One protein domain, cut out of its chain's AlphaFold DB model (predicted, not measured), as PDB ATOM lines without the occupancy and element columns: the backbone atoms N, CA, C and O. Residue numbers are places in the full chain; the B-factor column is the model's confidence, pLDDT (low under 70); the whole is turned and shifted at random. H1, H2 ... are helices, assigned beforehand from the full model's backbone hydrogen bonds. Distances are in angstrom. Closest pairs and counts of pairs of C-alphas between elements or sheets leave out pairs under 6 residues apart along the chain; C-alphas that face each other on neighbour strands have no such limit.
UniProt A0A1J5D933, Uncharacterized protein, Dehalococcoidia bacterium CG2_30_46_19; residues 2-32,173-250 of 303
ATOM      1  N   SER A   2     -13.039 108.806  -8.054       82.56
ATOM      2  CA  SER A   2     -13.484 110.158  -8.387       82.56
ATOM      3  C   SER A   2     -12.969 111.140  -7.338       82.56
ATOM      4  O   SER A   2     -12.855 110.806  -6.157       82.56
ATOM      5  N   ILE A   3     -12.692 112.379  -7.749       86.12
ATOM      6  CA  ILE A   3     -12.286 113.453  -6.831       86.12
ATOM      7  C   ILE A   3     -13.340 113.721  -5.738       86.12
ATOM      8  O   ILE A   3     -13.009 114.267  -4.688       86.12
ATOM      9  N   CYS A   4     -14.587 113.296  -5.969       92.19
ATOM     10  CA  CYS A   4     -15.705 113.449  -5.044       92.19
ATOM     11  C   CYS A   4     -15.918 112.271  -4.089       92.19
ATOM     12  O   CYS A   4     -16.705 112.415  -3.156       92.19
ATOM     13  N   ASP A   5     -15.218 111.143  -4.260       89.06
ATOM     14  CA  ASP A   5     -15.445 109.936  -3.444       89.06
ATOM     15  C   ASP A   5     -15.146 110.169  -1.952       89.06
ATOM     16  O   ASP A   5     -15.765 109.557  -1.089       89.06
ATOM     17  N   ASN A   6     -14.227 111.090  -1.646       88.50
ATOM     18  CA  ASN A   6     -13.806 111.415  -0.280       88.50
ATOM     19  C   ASN A   6     -14.527 112.637   0.316       88.50
ATOM     20  O   ASN A   6     -14.171 113.087   1.407       88.50
ATOM     21  N   MET A   7     -15.489 113.223  -0.403       94.12
ATOM     22  CA  MET A   7     -16.223 114.390   0.083       94.12
ATOM     23  C   MET A   7     -17.466 113.955   0.872       94.12
ATOM     24  O   MET A   7     -18.175 113.049   0.427       94.12
ATOM     25  N   PRO A   8     -17.773 114.603   2.015       93.81
ATOM     26  CA  PRO A   8     -19.058 114.446   2.688       93.81
ATOM     27  C   PRO A   8     -20.226 114.550   1.704       93.81
ATOM     28  O   PRO A   8     -20.298 115.493   0.913       93.81
ATOM     29  N   LYS A   9     -21.147 113.587   1.751       95.19
ATOM     30  CA  LYS A   9     -22.361 113.633   0.934       95.19
ATOM     31  C   LYS A   9     -23.375 114.547   1.605       95.19
ATOM     32  O   LYS A   9     -23.865 114.232   2.686       95.19
ATOM     33  N   ILE A  10     -23.668 115.671   0.961       96.81
ATOM     34  CA  ILE A  10     -24.738 116.577   1.376       96.81
ATOM     35  C   ILE A  10     -25.989 116.194   0.579       96.81
ATOM     36  O   ILE A  10     -25.897 116.168  -0.651       96.81
ATOM     37  N   PRO A  11     -27.123 115.872   1.227       97.00
ATOM     38  CA  PRO A  11     -28.364 115.543   0.526       97.00
ATOM     39  C   PRO A  11     -28.808 116.670  -0.410       97.00
ATOM     40  O   PRO A  11     -28.529 117.835  -0.129       97.00
ATOM     41  N   LEU A  12     -29.510 116.331  -1.497       97.69
ATOM     42  CA  LEU A  12     -30.161 117.316  -2.363       97.69
ATOM     43  C   LEU A  12     -31.135 118.186  -1.546       97.69
ATOM     44  O   LEU A  12     -32.123 117.636  -1.036       97.69
ATOM     45  N   PRO A  13     -30.903 119.514  -1.458       97.19
ATOM     46  CA  PRO A  13     -31.794 120.435  -0.766       97.19
ATOM     47  C   PRO A  13     -33.221 120.356  -1.304       97.19
ATOM     48  O   PRO A  13     -33.438 120.283  -2.518       97.19
ATOM     49  N   ARG A  14     -34.201 120.421  -0.404       95.88
ATOM     50  CA  ARG A  14     -35.632 120.364  -0.713       95.88
ATOM     51  C   ARG A  14     -36.028 121.417  -1.740       95.88
ATOM     52  O   ARG A  14     -36.673 121.069  -2.720       95.88
ATOM     53  N   TYR A  15     -35.556 122.652  -1.574       94.56
ATOM     54  CA  TYR A  15     -35.836 123.740  -2.514       94.56
ATOM     55  C   TYR A  15     -35.366 123.399  -3.939       94.56
ATOM     56  O   TYR A  15     -36.098 123.585  -4.901       94.56
ATOM     57  N   LEU A  16     -34.166 122.827  -4.100       96.44
ATOM     58  CA  LEU A  16     -33.694 122.420  -5.428       96.44
ATOM     59  C   LEU A  16     -34.520 121.267  -6.004       96.44
ATOM     60  O   LEU A  16     -34.738 121.220  -7.208       96.44
ATOM     61  N   ARG A  17     -35.003 120.352  -5.156       97.19
ATOM     62  CA  ARG A  17     -35.899 119.265  -5.571       97.19
ATOM     63  C   ARG A  17     -37.243 119.792  -6.072       97.19
ATOM     64  O   ARG A  17     -37.725 119.330  -7.097       97.19
ATOM     65  N   GLU A  18     -37.825 120.753  -5.361       95.81
ATOM     66  CA  GLU A  18     -39.099 121.393  -5.717       95.81
ATOM     67  C   GLU A  18     -38.996 122.213  -7.011       95.81
ATOM     68  O   GLU A  18     -39.966 122.305  -7.757       95.81
ATOM     69  N   HIS A  19     -37.807 122.740  -7.313       95.75
ATOM     70  CA  HIS A  19     -37.508 123.477  -8.542       95.75
ATOM     71  C   HIS A  19     -36.784 122.630  -9.607       95.75
ATOM     72  O   HIS A  19     -36.180 123.183 -10.527       95.75
ATOM     73  N   GLY A  20     -36.834 121.295  -9.510       96.06
ATOM     74  CA  GLY A  20     -36.095 120.390 -10.397       96.06
ATOM     75  C   GLY A  20     -36.371 120.624 -11.886       96.06
ATOM     76  O   GLY A  20     -35.425 120.739 -12.665       96.06
ATOM     77  N   ASP A  21     -37.640 120.784 -12.263       94.56
ATOM     78  CA  ASP A  21     -38.045 121.032 -13.655       94.56
ATOM     79  C   ASP A  21     -37.505 122.375 -14.177       94.56
ATOM     80  O   ASP A  21     -36.971 122.459 -15.284       94.56
ATOM     81  N   GLU A  22     -37.574 123.435 -13.362       94.19
ATOM     82  CA  GLU A  22     -37.025 124.751 -13.715       94.19
ATOM     83  C   GLU A  22     -35.505 124.679 -13.907       94.19
ATOM     84  O   GLU A  22     -34.973 125.251 -14.858       94.19
ATOM     85  N   ILE A  23     -34.806 123.950 -13.032       95.62
ATOM     86  CA  ILE A  23     -33.355 123.749 -13.107       95.62
ATOM     87  C   ILE A  23     -32.978 122.972 -14.375       95.62
ATOM     88  O   ILE A  23     -32.030 123.352 -15.064       95.62
ATOM     89  N   GLN A  24     -33.700 121.904 -14.723       94.12
ATOM     90  CA  GLN A  24     -33.406 121.113 -15.925       94.12
ATOM     91  C   GLN A  24     -33.507 121.954 -17.206       94.12
ATOM     92  O   GLN A  24     -32.647 121.840 -18.079       94.12
ATOM     93  N   HIS A  25     -34.488 122.856 -17.270       90.94
ATOM     94  CA  HIS A  25     -34.783 123.691 -18.440       90.94
ATOM     95  C   HIS A  25     -34.275 125.138 -18.317       90.94
ATOM     96  O   HIS A  25     -34.675 126.018 -19.089       90.94
ATOM     97  N   ILE A  26     -33.382 125.417 -17.359       90.88
ATOM     98  CA  ILE A  26     -32.956 126.789 -17.040       90.88
ATOM     99  C   ILE A  26     -32.301 127.495 -18.235       90.88
ATOM    100  O   ILE A  26     -32.476 128.699 -18.415       90.88
ATOM    101  N   PHE A  27     -31.591 126.739 -19.079       86.81
ATOM    102  CA  PHE A  27     -30.949 127.251 -20.289       86.81
ATOM    103  C   PHE A  27     -31.854 127.225 -21.526       86.81
ATOM    104  O   PHE A  27     -31.601 127.987 -22.455       86.81
ATOM    105  N   ASP A  28     -32.931 126.434 -21.531       83.19
ATOM    106  CA  ASP A  28     -33.905 126.416 -22.633       83.19
ATOM    107  C   ASP A  28     -34.691 127.734 -22.680       83.19
ATOM    108  O   ASP A  28     -34.991 128.269 -23.747       83.19
ATOM    109  N   ASN A  29     -34.959 128.293 -21.497       64.50
ATOM    110  CA  ASN A  29     -35.656 129.566 -21.312       64.50
ATOM    111  C   ASN A  29     -34.707 130.758 -21.127       64.50
ATOM    112  O   ASN A  29     -35.155 131.905 -21.023       64.50
ATOM    113  N   ALA A  30     -33.395 130.515 -21.081       64.50
ATOM    114  CA  ALA A  30     -32.399 131.571 -21.096       64.50
ATOM    115  C   ALA A  30     -32.411 132.197 -22.495       64.50
ATOM    116  O   ALA A  30     -31.733 131.742 -23.416       64.50
ATOM    117  N   GLY A  31     -33.236 133.232 -22.687       56.38
ATOM    118  CA  GLY A  31     -33.268 133.981 -23.940       56.38
ATOM    119  C   GLY A  31     -31.858 134.416 -24.357       56.38
ATOM    120  O   GLY A  31     -30.949 134.487 -23.533       56.38
ATOM    121  N   LYS A  32     -31.661 134.778 -25.633       53.62
ATOM    122  CA  LYS A  32     -30.340 135.152 -26.195       53.62
ATOM    123  C   LYS A  32     -29.585 136.263 -25.428       53.62
ATOM    124  O   LYS A  32     -28.410 136.478 -25.708       53.62
ATOM    125  N   LEU A 173     -18.047 130.057  -8.430       97.81
ATOM    126  CA  LEU A 173     -18.430 130.350  -7.045       97.81
ATOM    127  C   LEU A 173     -18.208 131.834  -6.756       97.81
ATOM    128  O   LEU A 173     -17.117 132.238  -6.346       97.81
ATOM    129  N   ASP A 174     -19.242 132.638  -6.982       94.75
ATOM    130  CA  ASP A 174     -19.268 134.059  -6.643       94.75
ATOM    131  C   ASP A 174     -20.216 134.369  -5.478       94.75
ATOM    132  O   ASP A 174     -20.674 133.469  -4.770       94.75
ATOM    133  N   SER A 175     -20.423 135.658  -5.211       89.56
ATOM    134  CA  SER A 175     -21.261 136.123  -4.108       89.56
ATOM    135  C   SER A 175     -22.714 135.692  -4.252       89.56
ATOM    136  O   SER A 175     -23.298 135.313  -3.243       89.56
ATOM    137  N   HIS A 176     -23.269 135.696  -5.465       89.56
ATOM    138  CA  HIS A 176     -24.669 135.340  -5.694       89.56
ATOM    139  C   HIS A 176     -24.902 133.858  -5.407       89.56
ATOM    140  O   HIS A 176     -25.756 133.492  -4.602       89.56
ATOM    141  N   VAL A 177     -24.036 132.999  -5.948       95.94
ATOM    142  CA  VAL A 177     -24.076 131.561  -5.653       95.94
ATOM    143  C   VAL A 177     -23.857 131.292  -4.158       95.94
ATOM    144  O   VAL A 177     -24.545 130.468  -3.559       95.94
ATOM    145  N   ALA A 178     -22.916 131.992  -3.513       93.75
ATOM    146  CA  ALA A 178     -22.652 131.810  -2.085       93.75
ATOM    147  C   ALA A 178     -23.798 132.298  -1.184       93.75
ATOM    148  O   ALA A 178     -24.045 131.698  -0.136       93.75
ATOM    149  N   ASN A 179     -24.490 133.373  -1.560       87.31
ATOM    150  CA  ASN A 179     -25.682 133.844  -0.861       87.31
ATOM    151  C   ASN A 179     -26.813 132.828  -0.990       87.31
ATOM    152  O   ASN A 179     -27.398 132.440   0.020       87.31
ATOM    153  N   PHE A 180     -27.035 132.298  -2.190       92.19
ATOM    154  CA  PHE A 180     -28.057 131.284  -2.393       92.19
ATOM    155  C   PHE A 180     -27.748 129.975  -1.649       92.19
ATOM    156  O   PHE A 180     -28.627 129.380  -1.035       92.19
ATOM    157  N   LEU A 181     -26.479 129.554  -1.591       94.69
ATOM    158  CA  LEU A 181     -26.056 128.438  -0.736       94.69
ATOM    159  C   LEU A 181     -26.339 128.702   0.748       94.69
ATOM    160  O   LEU A 181     -26.721 127.781   1.465       94.69
ATOM    161  N   ARG A 182     -26.156 129.938   1.229       90.69
ATOM    162  CA  ARG A 182     -26.511 130.310   2.608       90.69
ATOM    163  C   ARG A 182     -28.013 130.150   2.847       90.69
ATOM    164  O   ARG A 182     -28.384 129.610   3.883       90.69
ATOM    165  N   PHE A 183     -28.834 130.585   1.893       87.69
ATOM    166  CA  PHE A 183     -30.284 130.408   1.927       87.69
ATOM    167  C   PHE A 183     -30.681 128.928   1.960       87.69
ATOM    168  O   PHE A 183     -31.442 128.523   2.829       87.69
ATOM    169  N   LEU A 184     -30.117 128.095   1.084       89.88
ATOM    170  CA  LEU A 184     -30.410 126.659   1.090       89.88
ATOM    171  C   LEU A 184     -30.035 126.002   2.422       89.88
ATOM    172  O   LEU A 184     -30.766 125.154   2.919       89.88
ATOM    173  N   GLY A 185     -28.919 126.409   3.027       89.75
ATOM    174  CA  GLY A 185     -28.448 125.822   4.278       89.75
ATOM    175  C   GLY A 185     -29.348 126.078   5.485       89.75
ATOM    176  O   GLY A 185     -29.449 125.209   6.357       89.75
ATOM    177  N   SER A 186     -30.041 127.224   5.539       80.94
ATOM    178  CA  SER A 186     -30.886 127.575   6.690       80.94
ATOM    179  C   SER A 186     -32.067 126.618   6.872       80.94
ATOM    180  O   SER A 186     -32.455 126.351   8.008       80.94
ATOM    181  N   GLY A 187     -32.591 126.053   5.779       78.44
ATOM    182  CA  GLY A 187     -33.665 125.055   5.801       78.44
ATOM    183  C   GLY A 187     -33.198 123.603   5.962       78.44
ATOM    184  O   GLY A 187     -34.022 122.719   6.178       78.44
ATOM    185  N   GLU A 188     -31.892 123.346   5.865       88.19
ATOM    186  CA  GLU A 188     -31.331 121.993   5.711       88.19
ATOM    187  C   GLU A 188     -30.360 121.597   6.841       88.19
ATOM    188  O   GLU A 188     -29.765 120.518   6.821       88.19
ATOM    189  N   GLY A 189     -30.170 122.467   7.839       88.50
ATOM    190  CA  GLY A 189     -29.336 122.179   9.010       88.50
ATOM    191  C   GLY A 189     -27.827 122.228   8.745       88.50
ATOM    192  O   GLY A 189     -27.048 121.660   9.513       88.50
ATOM    193  N   TRP A 190     -27.389 122.906   7.681       94.50
ATOM    194  CA  TRP A 190     -25.972 123.100   7.372       94.50
ATOM    195  C   TRP A 190     -25.636 124.555   7.027       94.50
ATOM    196  O   TRP A 190     -26.485 125.345   6.638       94.50
ATOM    197  N   GLY A 191     -24.367 124.937   7.193       91.38
ATOM    198  CA  GLY A 191     -23.912 126.315   6.986       91.38
ATOM    199  C   GLY A 191     -23.096 126.515   5.709       91.38
ATOM    200  O   GLY A 191     -22.434 125.596   5.222       91.38
ATOM    201  N   LEU A 192     -23.035 127.767   5.233       91.94
ATOM    202  CA  LEU A 192     -22.190 128.176   4.097       91.94
ATOM    203  C   LEU A 192     -20.717 127.765   4.268       91.94
ATOM    204  O   LEU A 192     -20.034 127.520   3.278       91.94
ATOM    205  N   SER A 193     -20.230 127.639   5.506       95.00
ATOM    206  CA  SER A 193     -18.854 127.243   5.840       95.00
ATOM    207  C   SER A 193     -18.448 125.853   5.329       95.00
ATOM    208  O   SER A 193     -17.249 125.563   5.267       95.00
ATOM    209  N   LEU A 194     -19.405 125.011   4.925       96.56
ATOM    210  CA  LEU A 194     -19.123 123.773   4.197       96.56
ATOM    211  C   LEU A 194     -18.589 124.036   2.785       96.56
ATOM    212  O   LEU A 194     -17.761 123.269   2.303       96.56
ATOM    213  N   PHE A 195     -19.015 125.129   2.151       97.44
ATOM    214  CA  PHE A 195     -18.809 125.419   0.730       97.44
ATOM    215  C   PHE A 195     -17.901 126.625   0.481       97.44
ATOM    216  O   PHE A 195     -17.051 126.612  -0.406       97.44
ATOM    217  N   ALA A 196     -18.041 127.681   1.277       96.00
ATOM    218  CA  ALA A 196     -17.347 128.940   1.069       96.00
ATOM    219  C   ALA A 196     -17.007 129.627   2.395       96.00
ATOM    220  O   ALA A 196     -17.621 129.400   3.435       96.00
ATOM    221  N   LYS A 197     -16.016 130.516   2.342       93.12
ATOM    222  CA  LYS A 197     -15.757 131.502   3.394       93.12
ATOM    223  C   LYS A 197     -15.929 132.885   2.797       93.12
ATOM    224  O   LYS A 197     -15.480 133.117   1.677       93.12
ATOM    225  N   THR A 198     -16.513 133.804   3.549       86.62
ATOM    226  CA  THR A 198     -16.677 135.200   3.138       86.62
ATOM    227  C   THR A 198     -15.807 136.130   3.988       86.62
ATOM    228  O   THR A 198     -15.364 135.800   5.094       86.62
ATOM    229  N   GLY A 199     -15.453 137.286   3.430       76.56
ATOM    230  CA  GLY A 199     -14.881 138.405   4.173       76.56
ATOM    231  C   GLY A 199     -15.945 139.286   4.819       76.56
ATOM    232  O   GLY A 199     -17.134 139.075   4.613       76.56
ATOM    233  N   LEU A 200     -15.492 140.309   5.550       63.81
ATOM    234  CA  LEU A 200     -16.368 141.293   6.206       63.81
ATOM    235  C   LEU A 200     -17.313 141.992   5.217       63.81
ATOM    236  O   LEU A 200     -18.430 142.332   5.567       63.81
ATOM    237  N   LYS A 201     -16.875 142.160   3.964       66.62
ATOM    238  CA  LYS A 201     -17.645 142.774   2.873       66.62
ATOM    239  C   LYS A 201     -18.341 141.747   1.962       66.62
ATOM    240  O   LYS A 201     -18.590 142.028   0.799       66.62
ATOM    241  N   GLY A 202     -18.540 140.510   2.422       71.06
ATOM    242  CA  GLY A 202     -19.220 139.458   1.650       71.06
ATOM    243  C   GLY A 202     -18.392 138.786   0.543       71.06
ATOM    244  O   GLY A 202     -18.786 137.732   0.052       71.06
ATOM    245  N   TYR A 203     -17.210 139.308   0.191       79.50
ATOM    246  CA  TYR A 203     -16.359 138.706  -0.844       79.50
ATOM    247  C   TYR A 203     -15.917 137.278  -0.507       79.50
ATOM    248  O   TYR A 203     -15.523 136.988   0.627       79.50
ATOM    249  N   ILE A 204     -15.894 136.407  -1.519       91.12
ATOM    250  CA  ILE A 204     -15.443 135.018  -1.384       91.12
ATOM    251  C   ILE A 204     -13.943 134.971  -1.076       91.12
ATOM    252  O   ILE A 204     -13.111 135.490  -1.822       91.12
ATOM    253  N   LYS A 205     -13.586 134.303   0.021       93.94
ATOM    254  CA  LYS A 205     -12.208 134.018   0.425       93.94
ATOM    255  C   LYS A 205     -11.751 132.672  -0.123       93.94
ATOM    256  O   LYS A 205     -12.545 131.756  -0.331       93.94
ATOM    257  N   ARG A 206     -10.436 132.532  -0.298       96.00
ATOM    258  CA  ARG A 206      -9.810 131.263  -0.685       96.00
ATOM    259  C   ARG A 206     -10.141 130.180   0.332       96.00
ATOM    260  O   ARG A 206      -9.796 130.301   1.507       96.00
ATOM    261  N   TYR A 207     -10.774 129.112  -0.136       97.62
ATOM    262  CA  TYR A 207     -11.092 127.958   0.691       97.62
ATOM    263  C   TYR A 207     -11.226 126.708  -0.181       97.62
ATOM    264  O   TYR A 207     -12.320 126.331  -0.589       97.62
ATOM    265  N   SER A 208     -10.094 126.064  -0.487       97.25
ATOM    266  CA  SER A 208     -10.052 124.946  -1.441       97.25
ATOM    267  C   SER A 208     -10.919 123.765  -1.007       97.25
ATOM    268  O   SER A 208     -11.630 123.209  -1.834       97.25
ATOM    269  N   LYS A 209     -10.925 123.410   0.288       97.50
ATOM    270  CA  LYS A 209     -11.784 122.335   0.819       97.50
ATOM    271  C   LYS A 209     -13.268 122.616   0.565       97.50
ATOM    272  O   LYS A 209     -13.966 121.725   0.092       97.50
ATOM    273  N   GLY A 210     -13.728 123.838   0.834       98.12
ATOM    274  CA  GLY A 210     -15.117 124.213   0.581       98.12
ATOM    275  C   GLY A 210     -15.449 124.268  -0.903       98.12
ATOM    276  O   GLY A 210     -16.475 123.743  -1.311       98.12
ATOM    277  N   TYR A 211     -14.544 124.797  -1.730       98.56
ATOM    278  CA  TYR A 211     -14.742 124.793  -3.180       98.56
ATOM    279  C   TYR A 211     -14.873 123.368  -3.739       98.56
ATOM    280  O   TYR A 211     -15.735 123.103  -4.570       98.56
ATOM    281  N   MET A 212     -14.072 122.424  -3.234       98.44
ATOM    282  CA  MET A 212     -14.204 121.012  -3.597       98.44
ATOM    283  C   MET A 212     -15.528 120.406  -3.112       98.44
ATOM    284  O   MET A 212     -16.159 119.659  -3.856       98.44
ATOM    285  N   GLN A 213     -15.983 120.752  -1.903       98.44
ATOM    286  CA  GLN A 213     -17.300 120.342  -1.404       98.44
ATOM    287  C   GLN A 213     -18.421 120.881  -2.293       98.44
ATOM    288  O   GLN A 213     -19.348 120.144  -2.615       98.44
ATOM    289  N   TYR A 214     -18.311 122.138  -2.717       98.62
ATOM    290  CA  TYR A 214     -19.259 122.816  -3.593       98.62
ATOM    291  C   TYR A 214     -19.409 122.090  -4.927       98.62
ATOM    292  O   TYR A 214     -20.498 121.604  -5.223       98.62
ATOM    293  N   ILE A 215     -18.322 121.915  -5.683       98.25
ATOM    294  CA  ILE A 215     -18.411 121.281  -7.008       98.25
ATOM    295  C   ILE A 215     -18.893 119.826  -6.922       98.25
ATOM    296  O   ILE A 215     -19.660 119.385  -7.770       98.25
ATOM    297  N   CYS A 216     -18.495 119.090  -5.880       98.12
ATOM    298  CA  CYS A 216     -18.910 117.702  -5.702       98.12
ATOM    299  C   CYS A 216     -20.366 117.565  -5.254       98.12
ATOM    300  O   CYS A 216     -21.036 116.619  -5.659       98.12
ATOM    301  N   SER A 217     -20.868 118.495  -4.439       98.25
ATOM    302  CA  SER A 217     -22.278 118.481  -4.035       98.25
ATOM    303  C   SER A 217     -23.167 118.832  -5.220       98.25
ATOM    304  O   SER A 217     -24.102 118.091  -5.486       98.25
ATOM    305  N   MET A 218     -22.812 119.854  -6.006       98.19
ATOM    306  CA  MET A 218     -23.543 120.202  -7.230       98.19
ATOM    307  C   MET A 218     -23.558 119.060  -8.250       98.19
ATOM    308  O   MET A 218     -24.599 118.779  -8.831       98.19
ATOM    309  N   ASP A 219     -22.430 118.367  -8.450       97.44
ATOM    310  CA  ASP A 219     -22.353 117.208  -9.352       97.44
ATOM    311  C   ASP A 219     -23.243 116.043  -8.886       97.44
ATOM    312  O   ASP A 219     -23.867 115.371  -9.705       97.44
ATOM    313  N   ASN A 220     -23.349 115.813  -7.573       97.19
ATOM    314  CA  ASN A 220     -24.258 114.806  -7.023       97.19
ATOM    315  C   ASN A 220     -25.725 115.238  -7.130       97.19
ATOM    316  O   ASN A 220     -26.550 114.463  -7.605       97.19
ATOM    317  N   TRP A 221     -26.039 116.482  -6.768       98.12
ATOM    318  CA  TRP A 221     -27.387 117.041  -6.868       98.12
ATOM    319  C   TRP A 221     -27.892 117.054  -8.308       98.12
ATOM    320  O   TRP A 221     -29.046 116.725  -8.547       98.12
ATOM    321  N   ALA A 222     -27.025 117.345  -9.280       97.12
ATOM    322  CA  ALA A 222     -27.377 117.290 -10.694       97.12
ATOM    323  C   ALA A 222     -27.781 115.875 -11.124       97.12
ATOM    324  O   ALA A 222     -28.778 115.718 -11.822       97.12
ATOM    325  N   LYS A 223     -27.066 114.842 -10.658       96.19
ATOM    326  CA  LYS A 223     -27.429 113.439 -10.919       96.19
ATOM    327  C   LYS A 223     -28.758 113.067 -10.269       96.19
ATOM    328  O   LYS A 223     -29.568 112.411 -10.912       96.19
ATOM    329  N   GLU A 224     -28.985 113.486  -9.024       97.44
ATOM    330  CA  GLU A 224     -30.249 113.243  -8.312       97.44
ATOM    331  C   GLU A 224     -31.437 113.942  -8.988       97.44
ATOM    332  O   GLU A 224     -32.523 113.375  -9.054       97.44
ATOM    333  N   LEU A 225     -31.221 115.142  -9.534       97.00
ATOM    334  CA  LEU A 225     -32.219 115.897 -10.290       97.00
ATOM    335  C   LEU A 225     -32.381 115.428 -11.740       97.00
ATOM    336  O   LEU A 225     -33.214 115.986 -12.440       97.00
ATOM    337  N   GLY A 226     -31.579 114.481 -12.236       95.44
ATOM    338  CA  GLY A 226     -31.593 114.092 -13.653       95.44
ATOM    339  C   GLY A 226     -31.090 115.179 -14.616       95.44
ATOM    340  O   GLY A 226     -31.339 115.103 -15.817       95.44
ATOM    341  N   CYS A 227     -30.374 116.189 -14.117       91.38
ATOM    342  CA  CYS A 227     -29.784 117.243 -14.936       91.38
ATOM    343  C   CYS A 227     -28.581 116.714 -15.727       91.38
ATOM    344  O   CYS A 227     -27.728 115.998 -15.198       91.38
ATOM    345  N   TYR A 228     -28.457 117.139 -16.987       84.25
ATOM    346  CA  TYR A 228     -27.316 116.772 -17.831       84.25
ATOM    347  C   TYR A 228     -25.985 117.335 -17.305       84.25
ATOM    348  O   TYR A 228     -24.936 116.690 -17.427       84.25
ATOM    349  N   ALA A 229     -26.021 118.531 -16.710       90.88
ATOM    350  CA  ALA A 229     -24.841 119.230 -16.229       90.88
ATOM    351  C   ALA A 229     -25.109 119.975 -14.914       90.88
ATOM    352  O   ALA A 229     -26.204 120.471 -14.653       90.88
ATOM    353  N   ALA A 230     -24.083 120.036 -14.063       95.88
ATOM    354  CA  ALA A 230     -24.168 120.661 -12.744       95.88
ATOM    355  C   ALA A 230     -24.208 122.198 -12.792       95.88
ATOM    356  O   ALA A 230     -24.544 122.836 -11.795       95.88
ATOM    357  N   ASP A 231     -23.884 122.802 -13.936       96.38
ATOM    358  CA  ASP A 231     -23.978 124.247 -14.128       96.38
ATOM    359  C   ASP A 231     -25.408 124.748 -14.319       96.38
ATOM    360  O   ASP A 231     -25.649 125.927 -14.090       96.38
ATOM    361  N   ASN A 232     -26.376 123.870 -14.597       95.81
ATOM    362  CA  ASN A 232     -27.793 124.207 -14.473       95.81
ATOM    363  C   ASN A 232     -28.136 124.673 -13.050       95.81
ATOM    364  O   ASN A 232     -28.809 125.685 -12.869       95.81
ATOM    365  N   ILE A 233     -27.642 123.955 -12.035       97.81
ATOM    366  CA  ILE A 233     -27.889 124.304 -10.633       97.81
ATOM    367  C   ILE A 233     -27.165 125.606 -10.284       97.81
ATOM    368  O   ILE A 233     -27.785 126.508  -9.732       97.81
ATOM    369  N   GLU A 234     -25.874 125.728 -10.619       97.62
ATOM    370  CA  GLU A 234     -25.107 126.967 -10.394       97.62
ATOM    371  C   GLU A 234     -25.817 128.178 -11.000       97.62
ATOM    372  O   GLU A 234     -25.991 129.197 -10.330       97.62
ATOM    373  N   TYR A 235     -26.280 128.037 -12.239       95.44
ATOM    374  CA  TYR A 235     -26.931 129.118 -12.947       95.44
ATOM    375  C   TYR A 235     -28.300 129.472 -12.362       95.44
ATOM    376  O   TYR A 235     -28.619 130.649 -12.201       95.44
ATOM    377  N   PHE A 236     -29.082 128.467 -11.970       95.56
ATOM    378  CA  PHE A 236     -30.329 128.668 -11.242       95.56
ATOM    379  C   PHE A 236     -30.105 129.457  -9.945       95.56
ATOM    380  O   PHE A 236     -30.790 130.450  -9.709       95.56
ATOM    381  N   MET A 237     -29.111 129.070  -9.137       95.62
ATOM    382  CA  MET A 237     -28.775 129.767  -7.890       95.62
ATOM    383  C   MET A 237     -28.398 131.228  -8.135       95.62
ATOM    384  O   MET A 237     -28.891 132.121  -7.448       95.62
ATOM    385  N   TYR A 238     -27.547 131.466  -9.135       93.50
ATOM    386  CA  TYR A 238     -27.163 132.809  -9.552       93.50
ATOM    387  C   TYR A 238     -28.392 133.641  -9.948       93.50
ATOM    388  O   TYR A 238     -28.588 134.740  -9.433       93.50
ATOM    389  N   LYS A 239     -29.249 133.100 -10.822       91.81
ATOM    390  CA  LYS A 239     -30.437 133.793 -11.326       91.81
ATOM    391  C   LYS A 239     -31.407 134.141 -10.200       91.81
ATOM    392  O   LYS A 239     -31.853 135.283 -10.135       91.81
ATOM    393  N   LYS A 240     -31.690 133.200  -9.295       89.81
ATOM    394  CA  LYS A 240     -32.584 133.444  -8.157       89.81
ATOM    395  C   LYS A 240     -32.042 134.529  -7.235       89.81
ATOM    396  O   LYS A 240     -32.786 135.433  -6.884       89.81
ATOM    397  N   ASP A 241     -30.753 134.510  -6.896       86.00
ATOM    398  CA  ASP A 241     -30.174 135.577  -6.068       86.00
ATOM    399  C   ASP A 241     -30.217 136.949  -6.772       86.00
ATOM    400  O   ASP A 241     -30.541 137.951  -6.138       86.00
ATOM    401  N   LYS A 242     -29.993 137.008  -8.095       83.94
ATOM    402  CA  LYS A 242     -30.131 138.248  -8.888       83.94
ATOM    403  C   LYS A 242     -31.566 138.770  -8.956       83.94
ATOM    404  O   LYS A 242     -31.770 139.978  -8.879       83.94
ATOM    405  N   GLU A 243     -32.548 137.889  -9.137       84.06
ATOM    406  CA  GLU A 243     -33.971 138.256  -9.126       84.06
ATOM    407  C   GLU A 243     -34.355 138.888  -7.784       84.06
ATOM    408  O   GLU A 243     -35.048 139.904  -7.749       84.06
ATOM    409  N   LEU A 244     -33.826 138.347  -6.688       71.94
ATOM    410  CA  LEU A 244     -34.059 138.857  -5.340       71.94
ATOM    411  C   LEU A 244     -33.328 140.174  -5.068       71.94
ATOM    412  O   LEU A 244     -33.904 141.071  -4.462       71.94
ATOM    413  N   GLU A 245     -32.083 140.316  -5.529       71.56
ATOM    414  CA  GLU A 245     -31.349 141.586  -5.475       71.56
ATOM    415  C   GLU A 245     -32.100 142.693  -6.223       71.56
ATOM    416  O   GLU A 245     -32.166 143.826  -5.750       71.56
ATOM    417  N   LYS A 246     -32.694 142.368  -7.377       71.50
ATOM    418  CA  LYS A 246     -33.499 143.323  -8.136       71.50
ATOM    419  C   LYS A 246     -34.773 143.706  -7.381       71.50
ATOM    420  O   LYS A 246     -35.033 144.897  -7.259       71.50
ATOM    421  N   ALA A 247     -35.506 142.728  -6.845       67.75
ATOM    422  CA  ALA A 247     -36.698 142.986  -6.034       67.75
ATOM    423  C   ALA A 247     -36.379 143.874  -4.813       67.75
ATOM    424  O   ALA A 247     -37.118 144.801  -4.522       67.75
ATOM    425  N   LEU A 248     -35.220 143.678  -4.171       57.50
ATOM    426  CA  LEU A 248     -34.734 144.517  -3.060       57.50
ATOM    427  C   LEU A 248     -34.479 145.982  -3.415       57.50
ATOM    428  O   LEU A 248     -34.518 146.843  -2.536       57.50
ATOM    429  N   GLY A 249     -34.107 146.249  -4.666       52.09
ATOM    430  CA  GLY A 249     -33.848 147.596  -5.164       52.09
ATOM    431  C   GLY A 249     -35.112 148.328  -5.614       52.09
ATOM    432  O   GLY A 249     -35.041 149.525  -5.893       52.09
ATOM    433  N   GLU A 250     -36.243 147.628  -5.701       49.94
ATOM    434  CA  GLU A 250     -37.542 148.208  -6.019       49.94
ATOM    435  C   GLU A 250     -38.174 148.731  -4.720       49.94
ATOM    436  O   GLU A 250     -38.194 148.068  -3.681       49.94
TER     437      GLU A 250
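AT A GLANCE: This is residues 2 to 32 and 173 to 250 of the 303 residues of an uncharacterized protein of Dehalococcoidia bacterium CG2_30_46_19 (UniProt A0A1J5D933). Two long helices, H4 and H5, meet near their ends as a wide V, and H3 sits in the opening of the V, crossing H5. The small helices H1 and H2 lie by the corner of the V, and a long loop, residues 187 to 207, leads from H3 to H4. The printed part has 109 residues with five named helices in the order H1, H2, H3, H4, H5 and no named strand; its class is all helix. It is compact, with a radius of gyration of the C-alphas of 13.8 A, and spans 38 by 36 by 27 A.

IN THESE COORDINATES: Residues 2 to 13 hold no named element. H1 is residues 14 to 18, with C-alpha 14 at (-35.632, 120.364, -0.713), and H2 is residues 20 to 24. H3, residues 175 to 186, is 16.8 A long from first to last C-alpha. H4, residues 208 to 224, measures 24.3 A. H5, residues 231 to 249, measures 26.9 A and ends with C-alpha 249 at (-33.848, 147.596, -5.164).

HOW THE PARTS SIT: H5 is the hub, touching H2, H3 and H4. With residues 234 to 242 it touches H3, about perpendicular at 86 degrees; the closest C-alphas, of Val 177 and Tyr 238, are 5.1 A apart. Residues 218 to 222 of H4 touch H5, about perpendicular at 75 degrees, closest at the C-alphas of Met 218 and Ile 233, 6.9 A. H2 touches H5 at the C-alphas of Ile 23 and Asn 232, 5.7 A. H1 is close to H3 but not clearly touching: the closest C-alphas, of Tyr 15 and Leu 184, are 7.1 A apart. In the five helices every O i to N i+4 pair is within hydrogen-bond range.

THE WHOLE: The C-alphas farthest apart, of Ser 2 and Glu 250, are 45.1 A apart. Residues 33 to 172 are not printed, and C-alphas 32 and 173 are 23.1 A apart across the cut. The link H3 to H4 is long, with 21 residues. The pLDDT is under 70 at residues 29 to 32, 200 to 201 and 247 to 250.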